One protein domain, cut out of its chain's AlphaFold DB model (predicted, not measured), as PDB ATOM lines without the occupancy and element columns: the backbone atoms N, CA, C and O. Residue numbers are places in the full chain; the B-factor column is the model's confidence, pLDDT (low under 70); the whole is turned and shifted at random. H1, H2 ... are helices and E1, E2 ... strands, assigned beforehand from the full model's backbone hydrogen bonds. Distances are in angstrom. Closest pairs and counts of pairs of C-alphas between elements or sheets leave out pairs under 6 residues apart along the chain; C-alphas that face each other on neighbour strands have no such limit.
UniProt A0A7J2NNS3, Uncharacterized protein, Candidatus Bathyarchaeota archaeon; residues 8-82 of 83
ATOM      1  N   ALA A   8      -1.271  -6.056 -20.127       76.94
ATOM      2  CA  ALA A   8      -1.908  -5.374 -19.011       76.94
ATOM      3  C   ALA A   8      -2.390  -4.011 -19.511       76.94
ATOM      4  O   ALA A   8      -1.691  -3.344 -20.288       76.94
ATOM      5  N   GLU A   9      -3.594  -3.636 -19.105       80.19
ATOM      6  CA  GLU A   9      -4.243  -2.405 -19.529       80.19
ATOM      7  C   GLU A   9      -4.683  -1.580 -18.324       80.19
ATOM      8  O   GLU A   9      -5.042  -2.109 -17.273       80.19
ATOM      9  N   GLY A  10      -4.594  -0.263 -18.466       81.00
ATOM     10  CA  GLY A  10      -4.982   0.690 -17.438       81.00
ATOM     11  C   GLY A  10      -5.374   2.009 -18.079       81.00
ATOM     12  O   GLY A  10      -4.819   2.414 -19.102       81.00
ATOM     13  N   LYS A  11      -6.369   2.676 -17.502       82.75
ATOM     14  CA  LYS A  11      -6.827   3.986 -17.967       82.75
ATOM     15  C   LYS A  11      -6.138   5.077 -17.167       82.75
ATOM     16  O   LYS A  11      -6.134   5.038 -15.941       82.75
ATOM     17  N   CYS A  12      -5.588   6.068 -17.858       80.94
ATOM     18  CA  CYS A  12      -5.092   7.264 -17.200       80.94
ATOM     19  C   CYS A  12      -6.273   8.073 -16.646       80.94
ATOM     20  O   CYS A  12      -7.159   8.463 -17.405       80.94
ATOM     21  N   GLY A  13      -6.274   8.356 -15.341       75.12
ATOM     22  CA  GLY A  13      -7.320   9.164 -14.703       75.12
ATOM     23  C   GLY A  13      -7.341  10.628 -15.159       75.12
ATOM     24  O   GLY A  13      -8.351  11.300 -15.004       75.12
ATOM     25  N   THR A  14      -6.246  11.120 -15.744       75.12
ATOM     26  CA  THR A  14      -6.093  12.531 -16.130       75.12
ATOM     27  C   THR A  14      -6.546  12.807 -17.561       75.12
ATOM     28  O   THR A  14      -7.164  13.832 -17.822       75.12
ATOM     29  N   CYS A  15      -6.247  11.907 -18.501       76.00
ATOM     30  CA  CYS A  15      -6.558  12.097 -19.924       76.00
ATOM     31  C   CYS A  15      -7.536  11.060 -20.493       76.00
ATOM     32  O   CYS A  15      -7.940  11.172 -21.646       76.00
ATOM     33  N   GLY A  16      -7.871  10.014 -19.733       77.19
ATOM     34  CA  GLY A  16      -8.755   8.932 -20.172       77.19
ATOM     35  C   GLY A  16      -8.141   7.951 -21.179       77.19
ATOM     36  O   GLY A  16      -8.800   6.970 -21.527       77.19
ATOM     37  N   LYS A  17      -6.894   8.156 -21.636       79.62
ATOM     38  CA  LYS A  17      -6.215   7.235 -22.564       79.62
ATOM     39  C   LYS A  17      -6.035   5.853 -21.921       79.62
ATOM     40  O   LYS A  17      -5.596   5.743 -20.774       79.62
ATOM     41  N   THR A  18      -6.330   4.801 -22.680       81.44
ATOM     42  CA  THR A  18      -6.020   3.409 -22.329       81.44
ATOM     43  C   THR A  18      -4.564   3.103 -22.669       81.44
ATOM     44  O   THR A  18      -4.173   3.056 -23.834       81.44
ATOM     45  N   LEU A  19      -3.746   2.885 -21.644       80.75
ATOM     46  CA  LEU A  19      -2.371   2.427 -21.795       80.75
ATOM     47  C   LEU A  19      -2.352   0.905 -21.785       80.75
ATOM     48  O   LEU A  19      -2.884   0.277 -20.874       80.75
ATOM     49  N   ARG A  20      -1.713   0.318 -22.796       79.38
ATOM     50  CA  ARG A  20      -1.553  -1.131 -22.929       79.38
ATOM     51  C   ARG A  20      -0.070  -1.464 -23.018       79.38
ATOM     52  O   ARG A  20       0.624  -0.983 -23.911       79.38
ATOM     53  N   ARG A  21       0.432  -2.299 -22.107       80.38
ATOM     54  CA  ARG A  21       1.827  -2.780 -22.108       80.38
ATOM     55  C   ARG A  21       1.856  -4.302 -22.065       80.38
ATOM     56  O   ARG A  21       0.960  -4.941 -21.518       80.38
ATOM     57  N   ARG A  22       2.904  -4.898 -22.637       77.75
ATOM     58  CA  ARG A  22       3.191  -6.319 -22.408       77.75
ATOM     59  C   ARG A  22       3.661  -6.503 -20.968       77.75
ATOM     60  O   ARG A  22       4.505  -5.744 -20.488       77.75
ATOM     61  N   ARG A  23       3.127  -7.519 -20.287       71.44
ATOM     62  CA  ARG A  23       3.658  -7.952 -18.988       71.44
ATOM     63  C   ARG A  23       5.125  -8.389 -19.159       71.44
ATOM     64  O   ARG A  23       5.470  -8.875 -20.238       71.44
ATOM     65  N   PRO A  24       6.006  -8.183 -18.161       69.69
ATOM     66  CA  PRO A  24       5.735  -8.033 -16.722       69.69
ATOM     67  C   PRO A  24       5.504  -6.598 -16.209       69.69
ATOM     68  O   PRO A  24       5.481  -6.394 -14.998       69.69
ATOM     69  N   ALA A  25       5.337  -5.596 -17.079       70.81
ATOM     70  CA  ALA A  25       5.136  -4.214 -16.642       70.81
ATOM     71  C   ALA A  25       3.819  -4.031 -15.848       70.81
ATOM     72  O   ALA A  25       2.732  -4.089 -16.414       70.81
ATOM     73  N   ASN A  26       3.965  -3.817 -14.533       74.06
ATOM     74  CA  ASN A  26       2.975  -3.347 -13.546       74.06
ATOM     75  C   ASN A  26       2.385  -1.954 -13.818       74.06
ATOM     76  O   ASN A  26       1.241  -1.652 -13.482       74.06
ATOM     77  N   ILE A  27       3.240  -1.083 -14.345       78.81
ATOM     78  CA  ILE A  27       3.059   0.365 -14.343       78.81
ATOM     79  C   ILE A  27       3.350   0.873 -15.754       78.81
ATOM     80  O   ILE A  27       4.320   0.449 -16.390       78.81
ATOM     81  N   ALA A  28       2.510   1.777 -16.246       81.12
ATOM     82  CA  ALA A  28       2.766   2.560 -17.445       81.12
ATOM     83  C   ALA A  28       2.718   4.047 -17.111       81.12
ATOM     84  O   ALA A  28       1.823   4.498 -16.407       81.12
ATOM     85  N   VAL A  29       3.651   4.817 -17.659       82.56
ATOM     86  CA  VAL A  29       3.618   6.276 -17.565       82.56
ATOM     87  C   VAL A  29       2.804   6.819 -18.735       82.56
ATOM     88  O   VAL A  29       3.037   6.426 -19.879       82.56
ATOM     89  N   CYS A  30       1.842   7.696 -18.452       83.31
ATOM     90  CA  CYS A  30       1.070   8.389 -19.473       83.31
ATOM     91  C   CYS A  30       1.807   9.639 -19.964       83.31
ATOM     92  O   CYS A  30       2.200  10.483 -19.167       83.31
ATOM     93  N   ASP A  31       1.895   9.788 -21.280       83.06
ATOM     94  CA  ASP A  31       2.433  10.923 -22.046       83.06
ATOM     95  C   ASP A  31       1.479  12.136 -22.130       83.06
ATOM     96  O   ASP A  31       1.675  13.053 -22.929       83.06
ATOM     97  N   CYS A  32       0.407  12.171 -21.330       82.00
ATOM     98  CA  CYS A  32      -0.557  13.275 -21.377       82.00
ATOM     99  C   CYS A  32       0.051  14.628 -20.997       82.00
ATOM    100  O   CYS A  32      -0.359  15.639 -21.553       82.00
ATOM    101  N   TYR A  33       1.055  14.635 -20.119       82.75
ATOM    102  CA  TYR A  33       1.778  15.845 -19.726       82.75
ATOM    103  C   TYR A  33       2.596  16.458 -20.878       82.75
ATOM    104  O   TYR A  33       2.916  17.642 -20.827       82.75
ATOM    105  N   GLU A  34       2.924  15.678 -21.916       84.81
ATOM    106  CA  GLU A  34       3.646  16.160 -23.101       84.81
ATOM    107  C   GLU A  34       2.725  16.862 -24.105       84.81
ATOM    108  O   GLU A  34       3.211  17.418 -25.085       84.81
ATOM    109  N   HIS A  35       1.406  16.819 -23.918       86.31
ATOM    110  CA  HIS A  35       0.441  17.337 -24.882       86.31
ATOM    111  C   HIS A  35      -0.358  18.487 -24.280       86.31
ATOM    112  O   HIS A  35      -0.848  18.414 -23.154       86.31
ATOM    113  N   CYS A  36      -0.534  19.561 -25.050       83.62
ATOM    114  CA  CYS A  36      -1.319  20.694 -24.591       83.62
ATOM    115  C   CYS A  36      -2.810  20.333 -24.502       83.62
ATOM    116  O   CYS A  36      -3.375  19.902 -25.507       83.62
ATOM    117  N   PRO A  37      -3.489  20.575 -23.363       81.69
ATOM    118  CA  PRO A  37      -4.916  20.279 -23.227       81.69
ATOM    119  C   PRO A  37      -5.810  21.183 -24.090       81.69
ATOM    120  O   PRO A  37      -6.978  20.870 -24.286       81.69
ATOM    121  N   ILE A  38      -5.277  22.301 -24.601       83.12
ATOM    122  CA  ILE A  38      -6.036  23.291 -25.379       83.12
ATOM    123  C   ILE A  38      -5.943  23.001 -26.880       83.12
ATOM    124  O   ILE A  38      -6.955  22.964 -27.568       83.12
ATOM    125  N   CYS A  39      -4.728  22.805 -27.397       84.50
ATOM    126  CA  CYS A  39      -4.491  22.645 -28.836       84.50
ATOM    127  C   CYS A  39      -4.018  21.240 -29.239       84.50
ATOM    128  O   CYS A  39      -3.796  20.989 -30.420       84.50
ATOM    129  N   GLY A  40      -3.797  20.331 -28.284       83.69
ATOM    130  CA  GLY A  40      -3.300  18.974 -28.539       83.69
ATOM    131  C   GLY A  40      -1.856  18.900 -29.046       83.69
ATOM    132  O   GLY A  40      -1.334  17.804 -29.235       83.69
ATOM    133  N   THR A  41      -1.190  20.038 -29.269       86.75
ATOM    134  CA  THR A  41       0.188  20.085 -29.767       86.75
ATOM    135  C   THR A  41       1.158  19.566 -28.710       86.75
ATOM    136  O   THR A  41       0.973  19.817 -27.514       86.75
ATOM    137  N   LYS A  42       2.213  18.873 -29.155       86.00
ATOM    138  CA  LYS A  42       3.295  18.439 -28.275       86.00
ATOM    139  C   LYS A  42       3.997  19.662 -27.677       86.00
ATOM    140  O   LYS A  42       4.417  20.564 -28.399       86.00
ATOM    141  N   MET A  43       4.067  19.707 -26.358       86.38
ATOM    142  CA  MET A  43       4.734  20.756 -25.605       86.38
ATOM    143  C   MET A  43       6.241  20.537 -25.600       86.38
ATOM    144  O   MET A  43       6.727  19.407 -25.681       86.38
ATOM    145  N   THR A  44       6.979  21.629 -25.458       86.31
ATOM    146  CA  THR A  44       8.427  21.604 -25.264       86.31
ATOM    147  C   THR A  44       8.750  21.761 -23.781       86.31
ATOM    148  O   THR A  44       8.031  22.489 -23.087       86.31
ATOM    149  N   PRO A  45       9.799  21.092 -23.272       84.31
ATOM    150  CA  PRO A  45      10.244  21.295 -21.901       84.31
ATOM    151  C   PRO A  45      10.581  22.772 -21.690       84.31
ATOM    152  O   PRO A  45      11.231  23.396 -22.528       84.31
ATOM    153  N   TYR A  46      10.086  23.329 -20.591       80.81
ATOM    154  CA  TYR A  46      10.343  24.705 -20.206       80.81
ATOM    155  C   TYR A  46      11.508  24.715 -19.224       80.81
ATOM    156  O   TYR A  46      11.413  24.176 -18.125       80.81
ATOM    157  N   THR A  47      12.625  25.300 -19.636       73.94
ATOM    158  CA  THR A  47      13.735  25.617 -18.740       73.94
ATOM    159  C   THR A  47      13.583  27.073 -18.319       73.94
ATOM    160  O   THR A  47      13.857  27.946 -19.150       73.94
ATOM    161  N   PRO A  48      13.109  27.358 -17.092       68.56
ATOM    162  CA  PRO A  48      13.084  28.724 -16.602       68.56
ATOM    163  C   PRO A  48      14.511  29.269 -16.574       68.56
ATOM    164  O   PRO A  48      15.460  28.558 -16.233       68.56
ATOM    165  N   ASP A  49      14.656  30.531 -16.952       69.88
ATOM    166  CA  ASP A  49      15.912  31.243 -16.777       69.88
ATOM    167  C   ASP A  49      16.181  31.357 -15.268       69.88
ATOM    168  O   ASP A  49      15.313  31.803 -14.530       69.88
ATOM    169  N   LEU A  50      17.334  30.894 -14.779       67.25
ATOM    170  CA  LEU A  50      17.634  30.842 -13.337       67.25
ATOM    171  C   LEU A  50      18.105  32.193 -12.770       67.25
ATOM    172  O   LEU A  50      18.662  32.252 -11.672       67.25
ATOM    173  N   SER A  51      17.906  33.285 -13.511       70.62
ATOM    174  CA  SER A  51      18.176  34.633 -13.023       70.62
ATOM    175  C   SER A  51      17.352  34.939 -11.763       70.62
ATOM    176  O   SER A  51      16.211  34.487 -11.649       70.62
ATOM    177  N   PRO A  52      17.866  35.754 -10.819       64.50
ATOM    178  CA  PRO A  52      17.157  36.099  -9.582       64.50
ATOM    179  C   PRO A  52      15.744  36.654  -9.817       64.50
ATOM    180  O   PRO A  52      14.836  36.399  -9.036       64.50
ATOM    181  N   THR A  53      15.540  37.348 -10.939       64.81
ATOM    182  CA  THR A  53      14.246  37.891 -11.375       64.81
ATOM    183  C   THR A  53      13.191  36.830 -11.694       64.81
ATOM    184  O   THR A  53      12.001  37.123 -11.623       64.81
ATOM    185  N   ALA A  54      13.589  35.604 -12.039       59.81
ATOM    186  CA  ALA A  54      12.670  34.511 -12.356       59.81
ATOM    187  C   ALA A  54      12.180  33.744 -11.116       59.81
ATOM    188  O   ALA A  54      11.175  33.036 -11.186       59.81
ATOM    189  N   TYR A  55      12.851  33.894  -9.969       60.38
ATOM    190  CA  TYR A  55      12.345  33.360  -8.703       60.38
ATOM    191  C   TYR A  55      11.107  34.133  -8.221       60.38
ATOM    192  O   TYR A  55      10.184  33.521  -7.688       60.38
ATOM    193  N   ASP A  56      11.044  35.444  -8.478       64.38
ATOM    194  CA  ASP A  56       9.901  36.296  -8.118       64.38
ATOM    195  C   ASP A  56       8.655  36.053  -8.987       64.38
ATOM    196  O   ASP A  56       7.532  36.290  -8.542       64.38
ATOM    197  N   SER A  57       8.809  35.554 -10.220       64.88
ATOM    198  CA  SER A  57       7.679  35.371 -11.143       64.88
ATOM    199  C   SER A  57       6.843  34.110 -10.883       64.88
ATOM    200  O   SER A  57       5.769  33.963 -11.465       64.88
ATOM    201  N   GLY A  58       7.296  33.191 -10.019       64.69
ATOM    202  CA  GLY A  58       6.569  31.950  -9.701       64.69
ATOM    203  C   GLY A  58       6.506  30.931 -10.852       64.69
ATOM    204  O   GLY A  58       5.730  29.971 -10.804       64.69
ATOM    205  N   ASP A  59       7.329  31.123 -11.888       66.75
ATOM    206  CA  ASP A  59       7.424  30.249 -13.065       66.75
ATOM    207  C   ASP A  59       8.307  29.005 -12.838       66.75
ATOM    208  O   ASP A  59       8.404  28.146 -13.713       66.75
ATOM    209  N   VAL A  60       8.911  28.866 -11.656       69.12
ATOM    210  CA  VAL A  60       9.807  27.752 -11.288       69.12
ATOM    211  C   VAL A  60       9.157  26.365 -11.342       69.12
ATOM    212  O   VAL A  60       9.853  25.374 -11.545       69.12
ATOM    213  N   ASP A  61       7.832  26.271 -11.213       76.50
ATOM    214  CA  ASP A  61       7.124  24.980 -11.269       76.50
ATOM    215  C   ASP A  61       6.697  24.575 -12.688       76.50
ATOM    216  O   ASP A  61       6.057  23.534 -12.876       76.50
ATOM    217  N   VAL A  62       6.932  25.431 -13.684       83.31
ATOM    218  CA  VAL A  62       6.504  25.175 -15.059       83.31
ATOM    219  C   VAL A  62       7.473  24.189 -15.691       83.31
ATOM    220  O   VAL A  62       8.657  24.465 -15.830       83.31
ATOM    221  N   LEU A  63       6.949  23.034 -16.092       82.88
ATOM    222  CA  LEU A  63       7.744  21.949 -16.668       82.88
ATOM    223  C   LEU A  63       7.693  21.955 -18.193       82.88
ATOM    224  O   LEU A  63       8.659  21.581 -18.851       82.88
ATOM    225  N   PHE A  64       6.562  22.370 -18.762       85.12
ATOM    226  CA  PHE A  64       6.323  22.330 -20.199       85.12
ATOM    227  C   PHE A  64       5.614  23.594 -20.666       85.12
ATOM    228  O   PHE A  64       4.741  24.121 -19.979       85.12
ATOM    229  N   GLN A  65       5.946  24.051 -21.866       87.19
ATOM    230  CA  GLN A  65       5.271  25.163 -22.520       87.19
ATOM    231  C   GLN A  65       4.807  24.747 -23.912       87.19
ATOM    232  O   GLN A  65       5.510  24.060 -24.653       87.19
ATOM    233  N   CYS A  66       3.593  25.151 -24.276       87.88
ATOM    234  CA  CYS A  66       3.107  24.960 -25.629       87.88
ATOM    235  C   CYS A  66       3.697  26.032 -26.565       87.88
ATOM    236  O   CYS A  66       3.467  27.218 -26.313       87.88
ATOM    237  N   PRO A  67       4.368  25.652 -27.668       85.31
ATOM    238  CA  PRO A  67       4.931  26.613 -28.619       85.31
ATOM    239  C   PRO A  67       3.866  27.347 -29.448       85.31
ATOM    240  O   PRO A  67       4.165  28.372 -30.046       85.31
ATOM    241  N   ASN A  68       2.634  26.830 -29.498       87.31
ATOM    242  CA  ASN A  68       1.572  27.381 -30.339       87.31
ATOM    243  C   ASN A  68       0.699  28.403 -29.587       87.31
ATOM    244  O   ASN A  68       0.478  29.510 -30.061       87.31
ATOM    245  N   CYS A  69       0.218  28.051 -28.389       87.25
ATOM    246  CA  CYS A  69      -0.681  28.908 -27.604       87.25
ATOM    247  C   CYS A  69      -0.039  29.535 -26.355       87.25
ATOM    248  O   CYS A  69      -0.714  30.255 -25.626       87.25
ATOM    249  N   GLY A  70       1.228  29.230 -26.056       83.50
ATOM    250  CA  GLY A  70       1.933  29.759 -24.884       83.50
ATOM    251  C   GLY A  70       1.504  29.163 -23.537       83.50
ATOM    252  O   GLY A  70       2.029  29.577 -22.506       83.50
ATOM    253  N   TYR A  71       0.586  28.187 -23.520       85.38
ATOM    254  CA  TYR A  71       0.117  27.544 -22.289       85.38
ATOM    255  C   TYR A  71       1.271  26.879 -21.528       85.38
ATOM    256  O   TYR A  71       1.984  26.036 -22.081       85.38
ATOM    257  N   LYS A  72       1.416  27.241 -20.252       84.88
ATOM    258  CA  LYS A  72       2.415  26.710 -19.322       84.88
ATOM    259  C   LYS A  72       1.800  25.576 -18.499       84.88
ATOM    260  O   LYS A  72       0.850  25.789 -17.749       84.88
ATOM    261  N   SER A  73       2.338  24.371 -18.639       83.88
ATOM    262  CA  SER A  73       1.914  23.187 -17.897       83.88
ATOM    263  C   SER A  73       2.859  22.908 -16.731       83.88
ATOM    264  O   SER A  73       4.077  22.818 -16.895       83.88
ATOM    265  N   LYS A  74       2.264  22.715 -15.553       86.12
ATOM    266  CA  LYS A  74       2.925  22.198 -14.343       86.12
ATOM    267  C   LYS A  74       2.697  20.685 -14.165       86.12
ATOM    268  O   LYS A  74       2.998  20.125 -13.113       86.12
ATOM    269  N   GLN A  75       2.092  20.017 -15.157       81.38
ATOM    270  CA  GLN A  75       1.733  18.601 -15.052       81.38
ATOM    271  C   GLN A  75       2.977  17.709 -15.066       81.38
ATOM    272  O   GLN A  75       3.856  17.853 -15.913       81.38
ATOM    273  N   LYS A  76       3.014  16.758 -14.131       82.12
ATOM    274  CA  LYS A  76       4.045  15.723 -14.035       82.12
ATOM    275  C   LYS A  76       3.605  14.452 -14.774       82.12
ATOM    276  O   LYS A  76       2.406  14.271 -15.001       82.12
ATOM    277  N   PRO A  77       4.547  13.556 -15.118       82.50
ATOM    278  CA  PRO A  77       4.212  12.245 -15.656       82.50
ATOM    279  C   PRO A  77       3.269  11.491 -14.718       82.50
ATOM    280  O   PRO A  77       3.519  11.408 -13.517       82.50
ATOM    281  N   VAL A  78       2.173  10.963 -15.267       81.88
ATOM    282  CA  VAL A  78       1.159  10.239 -14.490       81.88
ATOM    283  C   VAL A  78       1.428   8.750 -14.598       81.88
ATOM    284  O   VAL A  78       1.396   8.184 -15.692       81.88
ATOM    285  N   GLU A  79       1.675   8.114 -13.462       82.12
ATOM    286  CA  GLU A  79       1.821   6.668 -13.370       82.12
ATOM    287  C   GLU A  79       0.439   6.009 -13.337       82.12
ATOM    288  O   GLU A  79      -0.430   6.356 -12.540       82.12
ATOM    289  N   VAL A  80       0.231   5.049 -14.231       80.88
ATOM    290  CA  VAL A  80      -1.003   4.281 -14.363       80.88
ATOM    291  C   VAL A  80      -0.701   2.835 -14.008       80.88
ATOM    292  O   VAL A  80       0.118   2.177 -14.657       80.88
ATOM    293  N   TYR A  81      -1.387   2.337 -12.985       79.88
ATOM    294  CA  TYR A  81      -1.350   0.928 -12.614       79.88
ATOM    295  C   TYR A  81      -2.150   0.110 -13.630       79.88
ATOM    296  O   TYR A  81      -3.302   0.426 -13.928       79.88
ATOM    297  N   LEU A  82      -1.521  -0.925 -14.182       78.00
ATOM    298  CA  LEU A  82      -2.127  -1.808 -15.173       78.00
ATOM    299  C   LEU A  82      -2.653  -3.071 -14.486       78.00
ATOM    300  O   LEU A  82      -1.923  -3.708 -13.718       78.00
TER     301      LEU A  82
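Overview. This is residues 8 to 82 of the 83 residues of an uncharacterized protein of Candidatus Bathyarchaeota archaeon (UniProt A0A7J2NNS3). There is little regular structure: two small antiparallel sheets, E1-E2 and E3-E4, sit together at one end, loops and H1 make the middle, and residues 51 to 58, with H2, stick out at the other. The 75 printed residues, under half in named elements, hold two helices and four strands, class mixed: E1 E2 E3 H1 H2 E4. The whole is loose, radius of gyration of the C-alphas 15.1 A, spans 47 by 24 by 16 A.

Arrangement. Start at the hairpin of E1, residues 8 to 11, and E2, residues 18 to 22: N 10 and O 19 are 3.0 A apart. Between E3, residues 27 to 30, and E4, residues 78 to 81, N 30 and O 78 are 2.8 A apart. The closest C-alphas of E2 and E3, 19 and 28, are 6.7 A apart. H1, residues 31 to 34, is too short for O i to N i+4 pairs; H2, residues 52 to 56, has 0 of 1 within hydrogen-bond range, and 1 of 2 for O i to N i+3.

Along the chain. Find C-alpha 8 at (-1.908, -5.374, -19.011), where E1 begins; E2 runs 13.4 A; E4 ends at C-alpha 81, (-1.350, 0.928, -12.614).

Size, cuts and confidence. The printed part has no cut; the links H1 to H2 and H2 to E4 are long. Confidence is under 70 at residues 24, 48 to 50 and 52 to 60.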